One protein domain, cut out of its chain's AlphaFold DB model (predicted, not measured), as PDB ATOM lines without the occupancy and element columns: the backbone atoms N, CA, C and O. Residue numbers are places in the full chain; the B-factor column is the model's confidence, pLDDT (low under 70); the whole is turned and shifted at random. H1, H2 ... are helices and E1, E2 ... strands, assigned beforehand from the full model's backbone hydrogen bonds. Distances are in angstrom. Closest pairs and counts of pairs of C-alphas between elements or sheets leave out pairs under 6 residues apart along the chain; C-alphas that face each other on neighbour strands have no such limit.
ATOM      1  N   ALA A  64     174.829 133.936 101.155       90.94
ATOM      2  CA  ALA A  64     173.753 133.047 100.702       90.94
ATOM      3  C   ALA A  64     174.169 131.563 100.668       90.94
ATOM      4  O   ALA A  64     173.346 130.684 100.891       90.94
ATOM      5  N   ALA A  65     175.455 131.279 100.421       91.56
ATOM      6  CA  ALA A  65     176.000 129.920 100.374       91.56
ATOM      7  C   ALA A  65     175.984 129.197 101.732       91.56
ATOM      8  O   ALA A  65     176.122 127.975 101.773       91.56
ATOM      9  N   HIS A  66     175.853 129.932 102.838       93.38
ATOM     10  CA  HIS A  66     175.728 129.346 104.170       93.38
ATOM     11  C   HIS A  66     174.270 129.113 104.561       93.38
ATOM     12  O   HIS A  66     174.002 128.260 105.399       93.38
ATOM     13  N   ALA A  67     173.318 129.809 103.933       93.88
ATOM     14  CA  ALA A  67     171.913 129.687 104.281       93.88
ATOM     15  C   ALA A  67     171.394 128.241 104.115       93.88
ATOM     16  O   ALA A  67     171.703 127.572 103.125       93.88
ATOM     17  N   PRO A  68     170.569 127.754 105.059       93.69
ATOM     18  CA  PRO A  68     170.040 128.465 106.231       93.69
ATOM     19  C   PRO A  68     170.892 128.297 107.510       93.69
ATOM     20  O   PRO A  68     170.396 128.569 108.593       93.69
ATOM     21  N   LEU A  69     172.133 127.811 107.422       92.88
ATOM     22  CA  LEU A  69     172.987 127.475 108.568       92.88
ATOM     23  C   LEU A  69     173.979 128.614 108.876       92.88
ATOM     24  O   LEU A  69     174.967 128.763 108.153       92.88
ATOM     25  N   PRO A  70     173.763 129.413 109.930       91.75
ATOM     26  CA  PRO A  70     174.599 130.572 110.207       91.75
ATOM     27  C   PRO A  70     175.992 130.155 110.685       91.75
ATOM     28  O   PRO A  70     176.137 129.229 111.484       91.75
ATOM     29  N   ARG A  71     177.026 130.868 110.230       86.38
ATOM     30  CA  ARG A  71     178.422 130.677 110.664       86.38
ATOM     31  C   ARG A  71     178.937 131.782 111.578       86.38
ATOM     32  O   ARG A  71     179.976 131.607 112.207       86.38
ATOM     33  N   ASN A  72     178.214 132.892 111.658       85.94
ATOM     34  CA  ASN A  72     178.519 134.054 112.488       85.94
ATOM     35  C   ASN A  72     177.216 134.699 113.008       85.94
ATOM     36  O   ASN A  72     176.112 134.238 112.698       85.94
ATOM     37  N   GLU A  73     177.338 135.741 113.832       85.06
ATOM     38  CA  GLU A  73     176.188 136.431 114.438       85.06
ATOM     39  C   GLU A  73     175.345 137.188 113.398       85.06
ATOM     40  O   GLU A  73     174.114 137.190 113.483       85.06
ATOM     41  N   ALA A  74     175.982 137.775 112.377       89.94
ATOM     42  CA  ALA A  74     175.283 138.480 111.302       89.94
ATOM     43  C   ALA A  74     174.355 137.546 110.515       89.94
ATOM     44  O   ALA A  74     173.183 137.855 110.292       89.94
ATOM     45  N   GLU A  75     174.855 136.372 110.133       93.50
ATOM     46  CA  GLU A  75     174.074 135.339 109.465       93.50
ATOM     47  C   GLU A  75     172.967 134.805 110.367       93.50
ATOM     48  O   GLU A  75     171.866 134.596 109.871       93.50
ATOM     49  N   ARG A  76     173.197 134.643 111.679       91.62
ATOM     50  CA  ARG A  76     172.134 134.218 112.607       91.62
ATOM     51  C   ARG A  76     170.983 135.222 112.623       91.62
ATOM     52  O   ARG A  76     169.831 134.825 112.451       91.62
ATOM     53  N   LEU A  77     171.293 136.515 112.752       91.75
ATOM     54  CA  LEU A  77     170.297 137.587 112.698       91.75
ATOM     55  C   LEU A  77     169.530 137.552 111.374       91.75
ATOM     56  O   LEU A  77     168.299 137.521 111.379       91.75
ATOM     57  N   VAL A  78     170.236 137.543 110.239       94.12
ATOM     58  CA  VAL A  78     169.601 137.618 108.917       94.12
ATOM     59  C   VAL A  78     168.799 136.355 108.619       94.12
ATOM     60  O   VAL A  78     167.625 136.446 108.271       94.12
ATOM     61  N   PHE A  79     169.387 135.171 108.781       95.62
ATOM     62  CA  PHE A  79     168.733 133.903 108.468       95.62
ATOM     63  C   PHE A  79     167.528 133.654 109.381       95.62
ATOM     64  O   PHE A  79     166.545 133.072 108.922       95.62
ATOM     65  N   GLY A  80     167.560 134.136 110.631       94.06
ATOM     66  CA  GLY A  80     166.418 134.088 111.549       94.06
ATOM     67  C   GLY A  80     165.175 134.810 111.017       94.06
ATOM     68  O   GLY A  80     164.059 134.374 111.276       94.06
ATOM     69  N   GLN A  81     165.343 135.848 110.185       93.06
ATOM     70  CA  GLN A  81     164.211 136.546 109.554       93.06
ATOM     71  C   GLN A  81     163.647 135.786 108.342       93.06
ATOM     72  O   GLN A  81     162.495 135.984 107.941       93.06
ATOM     73  N   LEU A  82     164.490 134.959 107.721       94.69
ATOM     74  CA  LEU A  82     164.258 134.326 106.425       94.69
ATOM     75  C   LEU A  82     163.677 132.910 106.559       94.69
ATOM     76  O   LEU A  82     162.859 132.483 105.741       94.69
ATOM     77  N   TYR A  83     164.074 132.160 107.582       96.44
ATOM     78  CA  TYR A  83     163.820 130.724 107.649       96.44
ATOM     79  C   TYR A  83     163.141 130.331 108.959       96.44
ATOM     80  O   TYR A  83     163.612 130.693 110.029       96.44
ATOM     81  N   GLU A  84     162.058 129.552 108.872       96.19
ATOM     82  CA  GLU A  84     161.348 129.032 110.048       96.19
ATOM     83  C   GLU A  84     161.626 127.540 110.247       96.19
ATOM     84  O   GLU A  84     161.616 126.751 109.296       96.19
ATOM     85  N   SER A  85     161.800 127.144 111.503       96.69
ATOM     86  CA  SER A  85     161.698 125.769 111.992       96.69
ATOM     87  C   SER A  85     160.248 125.425 112.385       96.69
ATOM     88  O   SER A  85     159.321 126.216 112.178       96.69
ATOM     89  N   LEU A  86     160.007 124.217 112.913       97.56
ATOM     90  CA  LEU A  86     158.651 123.812 113.314       97.56
ATOM     91  C   LEU A  86     158.135 124.634 114.494       97.56
ATOM     92  O   LEU A  86     156.980 125.050 114.483       97.56
ATOM     93  N   ILE A  87     158.988 124.894 115.476       95.81
ATOM     94  CA  ILE A  87     158.683 125.738 116.633       95.81
ATOM     95  C   ILE A  87     159.737 126.835 116.749       95.81
ATOM     96  O   ILE A  87     160.769 126.777 116.086       95.81
ATOM     97  N   ARG A  88     159.499 127.802 117.627       93.38
ATOM     98  CA  ARG A  88     160.519 128.711 118.156       93.38
ATOM     99  C   ARG A  88     160.617 128.532 119.660       93.38
ATOM    100  O   ARG A  88     159.677 128.034 120.275       93.38
ATOM    101  N   LEU A  89     161.727 128.947 120.253       92.25
ATOM    102  CA  LEU A  89     161.823 129.100 121.701       92.25
ATOM    103  C   LEU A  89     162.049 130.567 122.015       92.25
ATOM    104  O   LEU A  89     162.974 131.166 121.473       92.25
ATOM    105  N   ASP A  90     161.250 131.123 122.917       90.06
ATOM    106  CA  ASP A  90     161.555 132.448 123.447       90.06
ATOM    107  C   ASP A  90     162.841 132.432 124.291       90.06
ATOM    108  O   ASP A  90     163.381 131.376 124.626       90.06
ATOM    109  N   CYS A  91     163.332 133.605 124.684       87.56
ATOM    110  CA  CYS A  91     164.527 133.748 125.519       87.56
ATOM    111  C   CYS A  91     164.516 132.924 126.832       87.56
ATOM    112  O   CYS A  91     165.577 132.629 127.391       87.56
ATOM    113  N   GLN A  92     163.337 132.517 127.322       87.12
ATOM    114  CA  GLN A  92     163.153 131.693 128.522       87.12
ATOM    115  C   GLN A  92     163.098 130.187 128.217       87.12
ATOM    116  O   GLN A  92     163.038 129.376 129.141       87.12
ATOM    117  N   GLY A  93     163.154 129.796 126.944       88.19
ATOM    118  CA  GLY A  93     163.077 128.409 126.496       88.19
ATOM    119  C   GLY A  93     161.646 127.889 126.375       88.19
ATOM    120  O   GLY A  93     161.455 126.677 126.259       88.19
ATOM    121  N   ARG A  94     160.636 128.768 126.418       89.94
ATOM    122  CA  ARG A  94     159.235 128.372 126.241       89.94
ATOM    123  C   ARG A  94     158.942 128.183 124.755       89.94
ATOM    124  O   ARG A  94     159.306 129.049 123.956       89.94
ATOM    125  N   PRO A  95     158.272 127.087 124.372       92.00
ATOM    126  CA  PRO A  95     157.990 126.820 122.977       92.00
ATOM    127  C   PRO A  95     156.849 127.689 122.449       92.00
ATOM    128  O   PRO A  95     155.755 127.751 123.020       92.00
ATOM    129  N   LEU A  96     157.125 128.330 121.320       90.94
ATOM    130  CA  LEU A  96     156.224 129.160 120.539       90.94
ATOM    131  C   LEU A  96     155.939 128.489 119.184       90.94
ATOM    132  O   LEU A  96     156.805 127.786 118.652       90.94
ATOM    133  N   PRO A  97     154.759 128.723 118.588       92.69
ATOM    134  CA  PRO A  97     154.483 128.300 117.220       92.69
ATOM    135  C   PRO A  97     155.508 128.843 116.214       92.69
ATOM    136  O   PRO A  97     155.851 130.024 116.245       92.69
ATOM    137  N   GLY A  98     155.964 127.977 115.310       93.81
ATOM    138  CA  GLY A  98     156.689 128.341 114.091       93.81
ATOM    139  C   GLY A  98     155.856 127.933 112.878       93.81
ATOM    140  O   GLY A  98     154.707 128.356 112.715       93.81
ATOM    141  N   LEU A  99     156.381 127.024 112.053       97.31
ATOM    142  CA  LEU A  99     155.565 126.363 111.027       97.31
ATOM    143  C   LEU A  99     154.494 125.441 111.617       97.31
ATOM    144  O   LEU A  99     153.429 125.297 111.015       97.31
ATOM    145  N   ALA A 100     154.751 124.833 112.774       97.75
ATOM    146  CA  ALA A 100     153.764 124.069 113.520       97.75
ATOM    147  C   ALA A 100     152.931 125.005 114.406       97.75
ATOM    148  O   ALA A 100     153.472 125.749 115.225       97.75
ATOM    149  N   LYS A 101     151.602 124.951 114.252       95.19
ATOM    150  CA  LYS A 101     150.646 125.690 115.095       95.19
ATOM    151  C   LYS A 101     150.382 124.995 116.430       95.19
ATOM    152  O   LYS A 101     149.989 125.649 117.390       95.19
ATOM    153  N   SER A 102     150.570 123.681 116.472       95.06
ATOM    154  CA  SER A 102     150.371 122.852 117.655       95.06
ATOM    155  C   SER A 102     151.234 121.603 117.577       95.06
ATOM    156  O   SER A 102     151.695 121.202 116.501       95.06
ATOM    157  N   TRP A 103     151.437 120.987 118.733       95.25
ATOM    158  CA  TRP A 103     152.100 119.707 118.857       95.25
ATOM    159  C   TRP A 103     151.565 118.963 120.079       95.25
ATOM    160  O   TRP A 103     151.232 119.581 121.088       95.25
ATOM    161  N   ASP A 104     151.490 117.641 119.976       91.94
ATOM    162  CA  ASP A 104     150.868 116.767 120.967       91.94
ATOM    163  C   ASP A 104     151.649 115.457 121.109       91.94
ATOM    164  O   ASP A 104     152.437 115.066 120.242       91.94
ATOM    165  N   GLN A 105     151.401 114.745 122.207       89.62
ATOM    166  CA  GLN A 105     151.869 113.370 122.361       89.62
ATOM    167  C   GLN A 105     151.126 112.443 121.397       89.62
ATOM    168  O   GLN A 105     149.896 112.410 121.358       89.62
ATOM    169  N   ALA A 106     151.887 111.651 120.650       88.06
ATOM    170  CA  ALA A 106     151.396 110.581 119.797       88.06
ATOM    171  C   ALA A 106     151.776 109.210 120.376       88.06
ATOM    172  O   ALA A 106     152.567 109.086 121.314       88.06
ATOM    173  N   SER A 107     151.202 108.147 119.814       84.25
ATOM    174  CA  SER A 107     151.505 106.785 120.248       84.25
ATOM    175  C   SER A 107     152.978 106.419 120.015       84.25
ATOM    176  O   SER A 107     153.607 106.845 119.045       84.25
ATOM    177  N   GLY A 108     153.518 105.578 120.902       81.75
ATOM    178  CA  GLY A 108     154.865 105.020 120.755       81.75
ATOM    179  C   GLY A 108     156.008 105.989 121.072       81.75
ATOM    180  O   GLY A 108     157.034 105.907 120.406       81.75
ATOM    181  N   ASP A 109     155.830 106.874 122.063       87.62
ATOM    182  CA  ASP A 109     156.820 107.883 122.486       87.62
ATOM    183  C   ASP A 109     157.240 108.803 121.328       87.62
ATOM    184  O   ASP A 109     158.405 108.903 120.932       87.62
ATOM    185  N   ARG A 110     156.229 109.417 120.707       92.50
ATOM    186  CA  ARG A 110     156.377 110.296 119.547       92.50
ATOM    187  C   ARG A 110     155.680 111.621 119.791       92.50
ATOM    188  O   ARG A 110     154.676 111.688 120.491       92.50
ATOM    189  N   TRP A 111     156.157 112.651 119.115       94.31
ATOM    190  CA  TRP A 111     155.512 113.955 119.067       94.31
ATOM    191  C   TRP A 111     154.866 114.152 117.712       94.31
ATOM    192  O   TRP A 111     155.535 113.987 116.694       94.31
ATOM    193  N   ALA A 112     153.579 114.483 117.696       96.00
ATOM    194  CA  ALA A 112     152.881 114.935 116.503       96.00
ATOM    195  C   ALA A 112     152.994 116.453 116.402       96.00
ATOM    196  O   ALA A 112     152.692 117.143 117.365       96.00
ATOM    197  N   PHE A 113     153.390 116.963 115.242       98.00
ATOM    198  CA  PHE A 113     153.386 118.386 114.914       98.00
ATOM    199  C   PHE A 113     152.349 118.636 113.826       98.00
ATOM    200  O   PHE A 113     152.381 117.970 112.788       98.00
ATOM    201  N   THR A 114     151.470 119.615 114.040       98.25
ATOM    202  CA  THR A 114     150.490 120.059 113.043       98.25
ATOM    203  C   THR A 114     150.906 121.415 112.489       98.25
ATOM    204  O   THR A 114     151.014 122.398 113.223       98.25
ATOM    205  N   LEU A 115     151.127 121.480 111.180       98.56
ATOM    206  CA  LEU A 115     151.484 122.683 110.443       98.56
ATOM    207  C   LEU A 115     150.327 123.691 110.416       98.56
ATOM    208  O   LEU A 115     149.148 123.333 110.445       98.56
ATOM    209  N   ARG A 116     150.664 124.981 110.346       96.81
ATOM    210  CA  ARG A 116     149.687 126.053 110.121       96.81
ATOM    211  C   ARG A 116     149.084 125.949 108.717       96.81
ATOM    212  O   ARG A 116     149.802 125.749 107.744       96.81
ATOM    213  N   ASP A 117     147.778 126.178 108.591       94.88
ATOM    214  CA  ASP A 117     147.041 125.994 107.321       94.88
ATOM    215  C   ASP A 117     147.510 126.966 106.217       94.88
ATOM    216  O   ASP A 117     147.305 126.761 105.021       94.88
ATOM    217  N   ASN A 118     148.155 128.061 106.624       92.06
ATOM    218  CA  ASN A 118     148.714 129.080 105.747       92.06
ATOM    219  C   ASN A 118     150.248 128.989 105.606       92.06
ATOM    220  O   ASN A 118     150.856 129.970 105.166       92.06
ATOM    221  N   ALA A 119     150.869 127.865 105.993       95.81
ATOM    222  CA  ALA A 119     152.306 127.638 105.850       95.81
ATOM    223  C   ALA A 119     152.680 127.696 104.367       95.81
ATOM    224  O   ALA A 119     152.156 126.936 103.548       95.81
ATOM    225  N   ARG A 120     153.533 128.655 103.998       95.81
ATOM    226  CA  ARG A 120     153.886 128.929 102.603       95.81
ATOM    227  C   ARG A 120     155.370 129.221 102.474       95.81
ATOM    228  O   ARG A 120     155.940 129.903 103.320       95.81
ATOM    229  N   PHE A 121     155.944 128.757 101.376       96.56
ATOM    230  CA  PHE A 121     157.218 129.242 100.875       96.56
ATOM    231  C   PHE A 121     157.072 130.658 100.310       96.56
ATOM    232  O   PHE A 121     155.963 131.119 100.013       96.56
ATOM    233  N   TRP A 122     158.199 131.335 100.108       93.25
ATOM    234  CA  TRP A 122     158.228 132.685  99.537       93.25
ATOM    235  C   TRP A 122     157.620 132.796  98.138       93.25
ATOM    236  O   TRP A 122     157.042 133.822  97.798       93.25
ATOM    237  N   ASP A 123     157.698 131.726  97.347       92.00
ATOM    238  CA  ASP A 123     157.081 131.645  96.018       92.00
ATOM    239  C   ASP A 123     155.573 131.340  96.061       92.00
ATOM    240  O   ASP A 123     154.939 131.126  95.030       92.00
ATOM    241  N   GLY A 124     154.980 131.311  97.257       92.94
ATOM    242  CA  GLY A 124     153.557 131.084  97.466       92.94
ATOM    243  C   GLY A 124     153.143 129.615  97.469       92.94
ATOM    244  O   GLY A 124     151.975 129.337  97.754       92.94
ATOM    245  N   ALA A 125     154.055 128.668  97.220       96.00
ATOM    246  CA  ALA A 125     153.739 127.248  97.337       96.00
ATOM    247  C   ALA A 125     153.388 126.885  98.797       96.00
ATOM    248  O   ALA A 125     154.027 127.403  99.719       96.00
ATOM    249  N   PRO A 126     152.387 126.019  99.048       97.31
ATOM    250  CA  PRO A 126     152.126 125.502 100.390       97.31
ATOM    251  C   PRO A 126     153.326 124.707 100.913       97.31
ATOM    252  O   PRO A 126     154.014 124.042 100.142       97.31
ATOM    253  N   VAL A 127     153.556 124.771 102.222       98.44
ATOM    254  CA  VAL A 127     154.500 123.892 102.920       98.44
ATOM    255  C   VAL A 127     153.733 122.679 103.424       98.44
ATOM    256  O   VAL A 127     152.741 122.835 104.133       98.44
ATOM    257  N   THR A 128     154.210 121.484 103.090       98.50
ATOM    258  CA  THR A 128     153.653 120.218 103.576       98.50
ATOM    259  C   THR A 128     154.629 119.486 104.495       98.50
ATOM    260  O   THR A 128     155.832 119.757 104.506       98.50
ATOM    261  N   ALA A 129     154.146 118.473 105.213       98.38
ATOM    262  CA  ALA A 129     154.979 117.555 105.987       98.38
ATOM    263  C   ALA A 129     156.077 116.883 105.132       98.38
ATOM    264  O   ALA A 129     157.170 116.606 105.628       98.38
ATOM    265  N   ARG A 130     155.839 116.667 103.826       98.12
ATOM    266  CA  ARG A 130     156.866 116.148 102.901       98.12
ATOM    267  C   ARG A 130     158.018 117.129 102.717       98.12
ATOM    268  O   ARG A 130     159.167 116.693 102.668       98.12
ATOM    269  N   ASP A 131     157.723 118.423 102.644       98.19
ATOM    270  CA  ASP A 131     158.731 119.470 102.471       98.19
ATOM    271  C   ASP A 131     159.582 119.660 103.730       98.19
ATOM    272  O   ASP A 131     160.794 119.880 103.633       98.19
ATOM    273  N   VAL A 132     158.972 119.500 104.912       98.19
ATOM    274  CA  VAL A 132     159.686 119.466 106.199       98.19
ATOM    275  C   VAL A 132     160.742 118.359 106.177       98.19
ATOM    276  O   VAL A 132     161.935 118.628 106.323       98.19
ATOM    277  N   LEU A 133     160.334 117.115 105.899       97.44
ATOM    278  CA  LEU A 133     161.262 115.981 105.852       97.44
ATOM    279  C   LEU A 133     162.308 116.143 104.740       97.44
ATOM    280  O   LEU A 133     163.474 115.812 104.946       97.44
ATOM    281  N   ALA A 134     161.923 116.660 103.568       96.88
ATOM    282  CA  ALA A 134     162.859 116.917 102.475       96.88
ATOM    283  C   ALA A 134     163.949 117.925 102.874       96.88
ATOM    284  O   ALA A 134     165.121 117.691 102.583       96.88
ATOM    285  N   SER A 135     163.577 118.986 103.596       96.50
ATOM    286  CA  SER A 135     164.505 119.996 104.118       96.50
ATOM    287  C   SER A 135     165.510 119.403 105.105       96.50
ATOM    288  O   SER A 135     166.690 119.768 105.087       96.50
ATOM    289  N   TRP A 136     165.053 118.470 105.945       96.19
ATOM    290  CA  TRP A 136     165.881 117.821 106.958       96.19
ATOM    291  C   TRP A 136     166.844 116.792 106.371       96.19
ATOM    292  O   TRP A 136     167.962 116.695 106.852       96.19
ATOM    293  N   ARG A 137     166.498 116.068 105.296       94.56
ATOM    294  CA  ARG A 137     167.347 114.986 104.740       94.56
ATOM    295  C   ARG A 137     168.803 115.379 104.475       94.56
ATOM    296  O   ARG A 137     169.685 114.548 104.654       94.56
ATOM    297  N   GLY A 138     169.055 116.612 104.035       87.50
ATOM    298  CA  GLY A 138     170.412 117.091 103.752       87.50
ATOM    299  C   GLY A 138     171.201 117.549 104.983       87.50
ATOM    300  O   GLY A 138     172.422 117.616 104.925       87.50
ATOM    301  N   ARG A 139     170.519 117.877 106.086       90.88
ATOM    302  CA  ARG A 139     171.110 118.516 107.278       90.88
ATOM    303  C   ARG A 139     171.064 117.634 108.526       90.88
ATOM    304  O   ARG A 139     171.952 117.705 109.372       90.88
ATOM    305  N   ASP A 140     170.047 116.785 108.602       91.12
ATOM    306  CA  ASP A 140     169.789 115.801 109.642       91.12
ATOM    307  C   ASP A 140     169.072 114.561 109.055       91.12
ATOM    308  O   ASP A 140     167.859 114.370 109.215       91.12
ATOM    309  N   PRO A 141     169.803 113.707 108.315       92.00
ATOM    310  CA  PRO A 141     169.224 112.533 107.670       92.00
ATOM    311  C   PRO A 141     168.649 111.528 108.673       92.00
ATOM    312  O   PRO A 141     167.653 110.879 108.360       92.00
ATOM    313  N   ALA A 142     169.240 111.404 109.864       90.00
ATOM    314  CA  ALA A 142     168.777 110.474 110.890       90.00
ATOM    315  C   ALA A 142     167.389 110.872 111.407       90.00
ATOM    316  O   ALA A 142     166.469 110.050 111.408       90.00
ATOM    317  N   LEU A 143     167.202 112.152 111.757       91.19
ATOM    318  CA  LEU A 143     165.898 112.647 112.183       91.19
ATOM    319  C   LEU A 143     164.869 112.527 111.053       91.19
ATOM    320  O   LEU A 143     163.782 111.992 111.273       91.19
ATOM    321  N   ALA A 144     165.233 112.931 109.831       94.25
ATOM    322  CA  ALA A 144     164.351 112.864 108.665       94.25
ATOM    323  C   ALA A 144     163.870 111.437 108.345       94.25
ATOM    324  O   ALA A 144     162.725 111.259 107.936       94.25
ATOM    325  N   GLN A 145     164.728 110.427 108.523       94.62
ATOM    326  CA  GLN A 145     164.384 109.013 108.320       94.62
ATOM    327  C   GLN A 145     163.482 108.458 109.427       94.62
ATOM    328  O   GLN A 145     162.668 107.577 109.171       94.62
ATOM    329  N   SER A 146     163.626 108.963 110.653       93.00
ATOM    330  CA  SER A 146     162.842 108.517 111.811       93.00
ATOM    331  C   SER A 146     161.452 109.166 111.912       93.00
ATOM    332  O   SER A 146     160.585 108.695 112.662       93.00
ATOM    333  N   ALA A 147     161.233 110.258 111.177       95.31
ATOM    334  CA  ALA A 147     159.966 110.968 111.106       95.31
ATOM    335  C   ALA A 147     158.949 110.220 110.226       95.31
ATOM    336  O   ALA A 147     159.303 109.593 109.229       95.31
ATOM    337  N   LEU A 148     157.667 110.312 110.576       96.31
ATOM    338  CA  LEU A 148     156.563 109.706 109.831       96.31
ATOM    339  C   LEU A 148     155.578 110.792 109.420       96.31
ATOM    340  O   LEU A 148     155.199 111.626 110.237       96.31
ATOM    341  N   ILE A 149     155.134 110.756 108.170       97.94
ATOM    342  CA  ILE A 149     154.076 111.640 107.681       97.94
ATOM    343  C   ILE A 149     152.737 110.980 107.990       97.94
ATOM    344  O   ILE A 149     152.512 109.839 107.591       97.94
ATOM    345  N   VAL A 150     151.872 111.700 108.698       97.50
ATOM    346  CA  VAL A 150     150.485 111.287 108.943       97.50
ATOM    347  C   VAL A 150     149.613 111.766 107.786       97.50
ATOM    348  O   VAL A 150     148.888 110.976 107.188       97.50
ATOM    349  N   ASP A 151     149.750 113.043 107.427       97.56
ATOM    350  CA  ASP A 151     149.075 113.691 106.303       97.56
ATOM    351  C   ASP A 151     149.880 114.921 105.831       97.56
ATOM    352  O   ASP A 151     151.006 115.148 106.272       97.56
ATOM    353  N   ASP A 152     149.329 115.718 104.913       97.75
ATOM    354  CA  ASP A 152     150.028 116.876 104.342       97.75
ATOM    355  C   ASP A 152     150.391 117.961 105.372       97.75
ATOM    356  O   ASP A 152     151.344 118.703 105.141       97.75
ATOM    357  N   HIS A 153     149.690 118.046 106.503       97.94
ATOM    358  CA  HIS A 153     149.925 119.036 107.559       97.94
ATOM    359  C   HIS A 153     150.407 118.412 108.867       97.94
ATOM    360  O   HIS A 153     150.715 119.149 109.795       97.94
ATOM    361  N   THR A 154     150.505 117.088 108.962       98.19
ATOM    362  CA  THR A 154     150.857 116.416 110.211       98.19
ATOM    363  C   THR A 154     152.014 115.452 110.006       98.19
ATOM    364  O   THR A 154     151.962 114.535 109.182       98.19
ATOM    365  N   LEU A 155     153.057 115.620 110.814       97.94
ATOM    366  CA  LEU A 155     154.162 114.675 110.931       97.94
ATOM    367  C   LEU A 155     154.348 114.256 112.383       97.94
ATOM    368  O   LEU A 155     154.070 115.025 113.296       97.94
ATOM    369  N   THR A 156     154.863 113.048 112.593       96.75
ATOM    370  CA  THR A 156     155.329 112.604 113.904       96.75
ATOM    371  C   THR A 156     156.823 112.356 113.900       96.75
ATOM    372  O   THR A 156     157.372 111.841 112.925       96.75
ATOM    373  N   VAL A 157     157.479 112.632 115.015       95.00
ATOM    374  CA  VAL A 157     158.910 112.394 115.239       95.00
ATOM    375  C   VAL A 157     159.105 111.615 116.540       95.00
ATOM    376  O   VAL A 157     158.255 111.723 117.423       95.00
ATOM    377  N   PRO A 158     160.170 110.810 116.686       90.62
ATOM    378  CA  PRO A 158     160.480 110.178 117.967       90.62
ATOM    379  C   PRO A 158     160.729 111.230 119.058       90.62
ATOM    380  O   PRO A 158     161.443 112.200 118.810       90.62
ATOM    381  N   GLY A 159     160.158 111.026 120.248       82.56
ATOM    382  CA  GLY A 159     160.458 111.817 121.449       82.56
ATOM    383  C   GLY A 159     161.674 111.283 122.215       82.56
ATOM    384  O   GLY A 159     162.445 112.053 122.788       82.56
ATOM    385  N   ALA A 160     161.907 109.967 122.171       80.94
ATOM    386  CA  ALA A 160     163.066 109.338 122.797       80.94
ATOM    387  C   ALA A 160     164.395 109.866 122.229       80.94
ATOM    388  O   ALA A 160     164.670 109.749 121.034       80.94
ATOM    389  N   GLY A 161     165.263 110.376 123.109       77.19
ATOM    390  CA  GLY A 161     166.646 110.735 122.775       77.19
ATOM    391  C   GLY A 161     166.817 112.017 121.954       77.19
ATOM    392  O   GLY A 161     167.948 112.359 121.615       77.19
ATOM    393  N   VAL A 162     165.735 112.740 121.659       83.81
ATOM    394  CA  VAL A 162     165.772 114.031 120.963       83.81
ATOM    395  C   VAL A 162     165.209 115.099 121.898       83.81
ATOM    396  O   VAL A 162     164.046 115.000 122.271       83.81
ATOM    397  N   PRO A 163     165.976 116.131 122.294       88.69
ATOM    398  CA  PRO A 163     165.424 117.233 123.078       88.69
ATOM    399  C   PRO A 163     164.316 117.950 122.300       88.69
ATOM    400  O   PRO A 163     164.506 118.277 121.128       88.69
ATOM    401  N   PHE A 164     163.181 118.245 122.940       89.88
ATOM    402  CA  PHE A 164     162.058 118.936 122.285       89.88
ATOM    403  C   PHE A 164     162.485 120.292 121.695       89.88
ATOM    404  O   PHE A 164     162.071 120.688 120.609       89.88
ATOM    405  N   GLN A 165     163.398 120.973 122.384       91.00
ATOM    406  CA  GLN A 165     164.005 122.236 121.983       91.00
ATOM    407  C   GLN A 165     164.650 122.183 120.590       91.00
ATOM    408  O   GLN A 165     164.690 123.199 119.902       91.00
ATOM    409  N   ARG A 166     165.105 121.008 120.136       92.12
ATOM    410  CA  ARG A 166     165.746 120.818 118.827       92.12
ATOM    411  C   ARG A 166     164.868 121.256 117.659       92.12
ATOM    412  O   ARG A 166     165.404 121.678 116.644       92.12
ATOM    413  N   PHE A 167     163.541 121.216 117.780       95.06
ATOM    414  CA  PHE A 167     162.648 121.650 116.696       95.06
ATOM    415  C   PHE A 167     162.584 123.170 116.502       95.06
ATOM    416  O   PHE A 167     161.891 123.615 115.583       95.06
ATOM    417  N   ALA A 168     163.293 123.944 117.332       94.50
ATOM    418  CA  ALA A 168     163.589 125.360 117.112       94.50
ATOM    419  C   ALA A 168     164.953 125.608 116.444       94.50
ATOM    420  O   ALA A 168     165.250 126.736 116.070       94.50
ATOM    421  N   ASP A 169     165.784 124.574 116.287       92.81
ATOM    422  CA  ASP A 169     167.113 124.720 115.704       92.81
ATOM    423  C   ASP A 169     167.018 125.045 114.207       92.81
ATOM    424  O   ASP A 169     166.306 124.389 113.438       92.81
ATOM    425  N   GLN A 170     167.786 126.040 113.771       90.38
ATOM    426  CA  GLN A 170     167.836 126.480 112.383       90.38
ATOM    427  C   GLN A 170     168.379 125.405 111.428       90.38
ATOM    428  O   GLN A 170     168.071 125.409 110.228       90.38
ATOM    429  N   VAL A 171     169.100 124.405 111.948       91.56
ATOM    430  CA  VAL A 171     169.448 123.196 111.189       91.56
ATOM    431  C   VAL A 171     168.209 122.480 110.642       91.56
ATOM    432  O   VAL A 171     168.267 121.896 109.559       91.56
ATOM    433  N   LEU A 172     167.069 122.610 111.328       95.38
ATOM    434  CA  LEU A 172     165.770 122.054 110.958       95.38
ATOM    435  C   LEU A 172     164.844 123.063 110.260       95.38
ATOM    436  O   LEU A 172     163.672 122.750 110.032       95.38
ATOM    437  N   ALA A 173     165.339 124.244 109.879       96.94
ATOM    438  CA  ALA A 173     164.535 125.224 109.155       96.94
ATOM    439  C   ALA A 173     164.067 124.687 107.792       96.94
ATOM    440  O   ALA A 173     164.825 124.015 107.093       96.94
ATOM    441  N   VAL A 174     162.839 124.985 107.378       97.81
ATOM    442  CA  VAL A 174     162.242 124.421 106.157       97.81
ATOM    443  C   VAL A 174     162.565 125.300 104.952       97.81
ATOM    444  O   VAL A 174     162.245 126.487 104.924       97.81
ATOM    445  N   THR A 175     163.218 124.720 103.947       97.00
ATOM    446  CA  THR A 175     163.728 125.447 102.775       97.00
ATOM    447  C   THR A 175     163.682 124.582 101.525       97.00
ATOM    448  O   THR A 175     163.887 123.371 101.607       97.00
ATOM    449  N   LYS A 176     163.569 125.200 100.350       94.81
ATOM    450  CA  LYS A 176     163.791 124.531  99.058       94.81
ATOM    451  C   LYS A 176     164.753 125.324  98.174       94.81
ATOM    452  O   LYS A 176     164.997 126.504  98.408       94.81
ATOM    453  N   GLY A 177     165.321 124.672  97.162       92.50
ATOM    454  CA  GLY A 177     166.222 125.338  96.219       92.50
ATOM    455  C   GLY A 177     165.518 126.459  95.451       92.50
ATOM    456  O   GLY A 177     164.370 126.297  95.035       92.50
ATOM    457  N   ALA A 178     166.205 127.585  95.255       89.25
ATOM    458  CA  ALA A 178     165.732 128.652  94.380       89.25
ATOM    459  C   ALA A 178     166.054 128.335  92.909       89.25
ATOM    460  O   ALA A 178     167.178 127.913  92.607       89.25
ATOM    461  N   PRO A 179     165.110 128.550  91.975       83.81
ATOM    462  CA  PRO A 179     165.407 128.495  90.549       83.81
ATOM    463  C   PRO A 179     166.537 129.476  90.202       83.81
ATOM    464  O   PRO A 179     166.429 130.664  90.485       83.81
ATOM    465  N   GLY A 180     167.624 128.985  89.602       80.44
ATOM    466  CA  GLY A 180     168.791 129.810  89.252       80.44
ATOM    467  C   GLY A 180     169.866 129.937  90.342       80.44
ATOM    468  O   GLY A 180     170.888 130.571  90.100       80.44
ATOM    469  N   GLY A 181     169.691 129.291  91.501       83.44
ATOM    470  CA  GLY A 181     170.650 129.342  92.610       83.44
ATOM    471  C   GLY A 181     170.493 130.588  93.489       83.44
ATOM    472  O   GLY A 181     169.474 131.270  93.447       83.44
ATOM    473  N   GLY A 182     171.495 130.867  94.327       87.44
ATOM    474  CA  GLY A 182     171.458 131.974  95.287       87.44
ATOM    475  C   GLY A 182     170.794 131.592  96.611       87.44
ATOM    476  O   GLY A 182     171.046 130.512  97.144       87.44
ATOM    477  N   TRP A 183     169.978 132.493  97.156       91.88
ATOM    478  CA  TRP A 183     169.300 132.303  98.439       91.88
ATOM    479  C   TRP A 183     168.270 131.169  98.360       91.88
ATOM    480  O   TRP A 183     167.351 131.265  97.548       91.88
ATOM    481  N   PRO A 184     168.360 130.115  99.195       94.19
ATOM    482  CA  PRO A 184     167.314 129.099  99.280       94.19
ATOM    483  C   PRO A 184     165.961 129.737  99.587       94.19
ATOM    484  O   PRO A 184     165.891 130.633 100.428       94.19
ATOM    485  N   ILE A 185     164.897 129.248  98.949       95.06
ATOM    486  CA  ILE A 185     163.528 129.689  99.215       95.06
ATOM    487  C   ILE A 185     163.135 129.218 100.615       95.06
ATOM    488  O   ILE A 185     163.030 128.015 100.864       95.06
ATOM    489  N   GLY A 186     162.926 130.175 101.511       95.62
ATOM    490  CA  GLY A 186     162.495 129.949 102.884       95.62
ATOM    491  C   GLY A 186     160.993 130.075 103.094       95.62
ATOM    492  O   GLY A 186     160.190 130.076 102.155       95.62
ATOM    493  N   TRP A 429     165.762 131.850 122.310       89.31
ATOM    494  CA  TRP A 429     166.571 131.181 123.335       89.31
ATOM    495  C   TRP A 429     168.078 131.106 123.028       89.31
ATOM    496  O   TRP A 429     168.897 131.079 123.954       89.31
ATOM    497  N   ASP A 430     168.440 131.070 121.746       86.25
ATOM    498  CA  ASP A 430     169.822 131.062 121.245       86.25
ATOM    499  C   ASP A 430     170.399 132.469 120.998       86.25
ATOM    500  O   ASP A 430     171.509 132.608 120.481       86.25
ATOM    501  N   GLY A 431     169.656 133.516 121.372       86.75
ATOM    502  CA  GLY A 431     170.037 134.909 121.171       86.75
ATOM    503  C   GLY A 431     169.693 135.466 119.789       86.75
ATOM    504  O   GLY A 431     170.027 136.618 119.517       86.75
ATOM    505  N   THR A 432     169.023 134.702 118.917       89.19
ATOM    506  CA  THR A 432     168.563 135.216 117.621       89.19
ATOM    507  C   THR A 432     167.586 136.370 117.824       89.19
ATOM    508  O   THR A 432     166.559 136.237 118.491       89.19
ATOM    509  N   LEU A 433     167.915 137.514 117.229       89.81
ATOM    510  CA  LEU A 433     167.097 138.717 117.262       89.81
ATOM    511  C   LEU A 433     166.102 138.711 116.101       89.81
ATOM    512  O   LEU A 433     166.503 138.566 114.952       89.81
ATOM    513  N   HIS A 434     164.823 138.941 116.383       88.19
ATOM    514  CA  HIS A 434     163.753 139.040 115.385       88.19
ATOM    515  C   HIS A 434     163.212 140.457 115.292       88.19
ATOM    516  O   HIS A 434     162.834 141.051 116.305       88.19
ATOM    517  N   ILE A 435     163.165 140.998 114.075       85.56
ATOM    518  CA  ILE A 435     162.752 142.379 113.808       85.56
ATOM    519  C   ILE A 435     161.288 142.392 113.353       85.56
ATOM    520  O   ILE A 435     160.941 141.855 112.303       85.56
ATOM    521  N   GLY A 436     160.420 143.055 114.125       71.19
ATOM    522  CA  GLY A 436     158.977 143.128 113.863       71.19
ATOM    523  C   GLY A 436     158.152 142.281 114.840       71.19
ATOM    524  O   GLY A 436     158.704 141.745 115.799       71.19
TER     525      GLY A 436
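Overview. This is residues 64 to 186 and 429 to 436 of the 438 residues of the protein "SBP_bac_5 domain-containing protein" of Gemmatimonadetes bacterium (UniProt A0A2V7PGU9). A small antiparallel sheet, E3, E4 and E5, forms one side of the domain, with helix H2 of the helical hairpin H2 and H3 standing up from it over the strand E5 and H3 only grazing the sheet, while helix H1 and the short strand E6 lie together at the far end. The two-strand hairpin E1 and E2, with the short helix H4 beside E1, lies between these ends, and the long unnamed stretch 169 to 186 passes near the middle and loops out round Gly 180. The printed part has 131 residues with four named helices and six named strands, in the order H1 E1 E2 E3 E4 H2 H3 E5 H4 E6. The class is mixed, helices and strands, though under half of the residues are in named elements. The whole is compact, with a radius of gyration of the C-alphas of 14.2 A and spans of 40 by 35 by 27 A.

Along the chain. Helix H1, residues 73 to 82, begins with C-alpha 73 at (176.188, 136.431, 114.438) and is 14.5 A long. Strands E1, residues 87 to 89, and E2, residues 95 to 97, follow. E3, residues 100 to 106, is 15.1 A long, and E4, residues 110 to 115, is 16.1 A. Helix H2, residues 129 to 137, is 12.7 A long; H3 is residues 141 to 146. E5, residues 154 to 158, is 13.8 A long. H4 is residues 164 to 168. E6, residues 433 to 435, ends with C-alpha 435 at (162.752, 142.379, 113.808).

Arrangement. The sheet's order is E3, E4, E5. E3 and E4 are a hairpin, with N 104 and O 112 2.9 A apart, within hydrogen-bond range. E4 and E5 are antiparallel, with N 113 and O 155 at 2.8 A. H2 is on the sheet and stands up from it over E5; the C-alphas of Ala 129 and Leu 155, their closest, are 5.8 A apart. H2 and H3 touch, closest at the C-alphas of Leu 133 and Ala 144, 5.2 A, at a steep tilt of 40 degrees, opposite ways. H3 only grazes the sheet with residues 143 to 146. E1 and E2 are a hairpin, with N 88 and O 96 at 2.9 A. The closest C-alphas of E1 and H4, those of Arg 88 and Ala 168, are 4.7 A apart. Those of H1 and E6, Leu 77 and Leu 433, are 5.7 A apart. E6 pairs with no named strand. Each O i to N i+4 pair is within hydrogen-bond range in H2 and H3, 4 of 6 in H1 and 0 of 1 in H4, where 2 of 2 O i to N i+3 pairs are.

Size, cuts and confidence. The C-alphas of Gly 108 and Gly 180, the two farthest apart, are 42.4 A apart. Residues 187 to 428 are not printed, and C-alphas 186 and 429 are 20.9 A apart across the cut. The link from E4 to H2 is long. The mean pLDDT of the printed part is 92.5, and no printed residue is under 70.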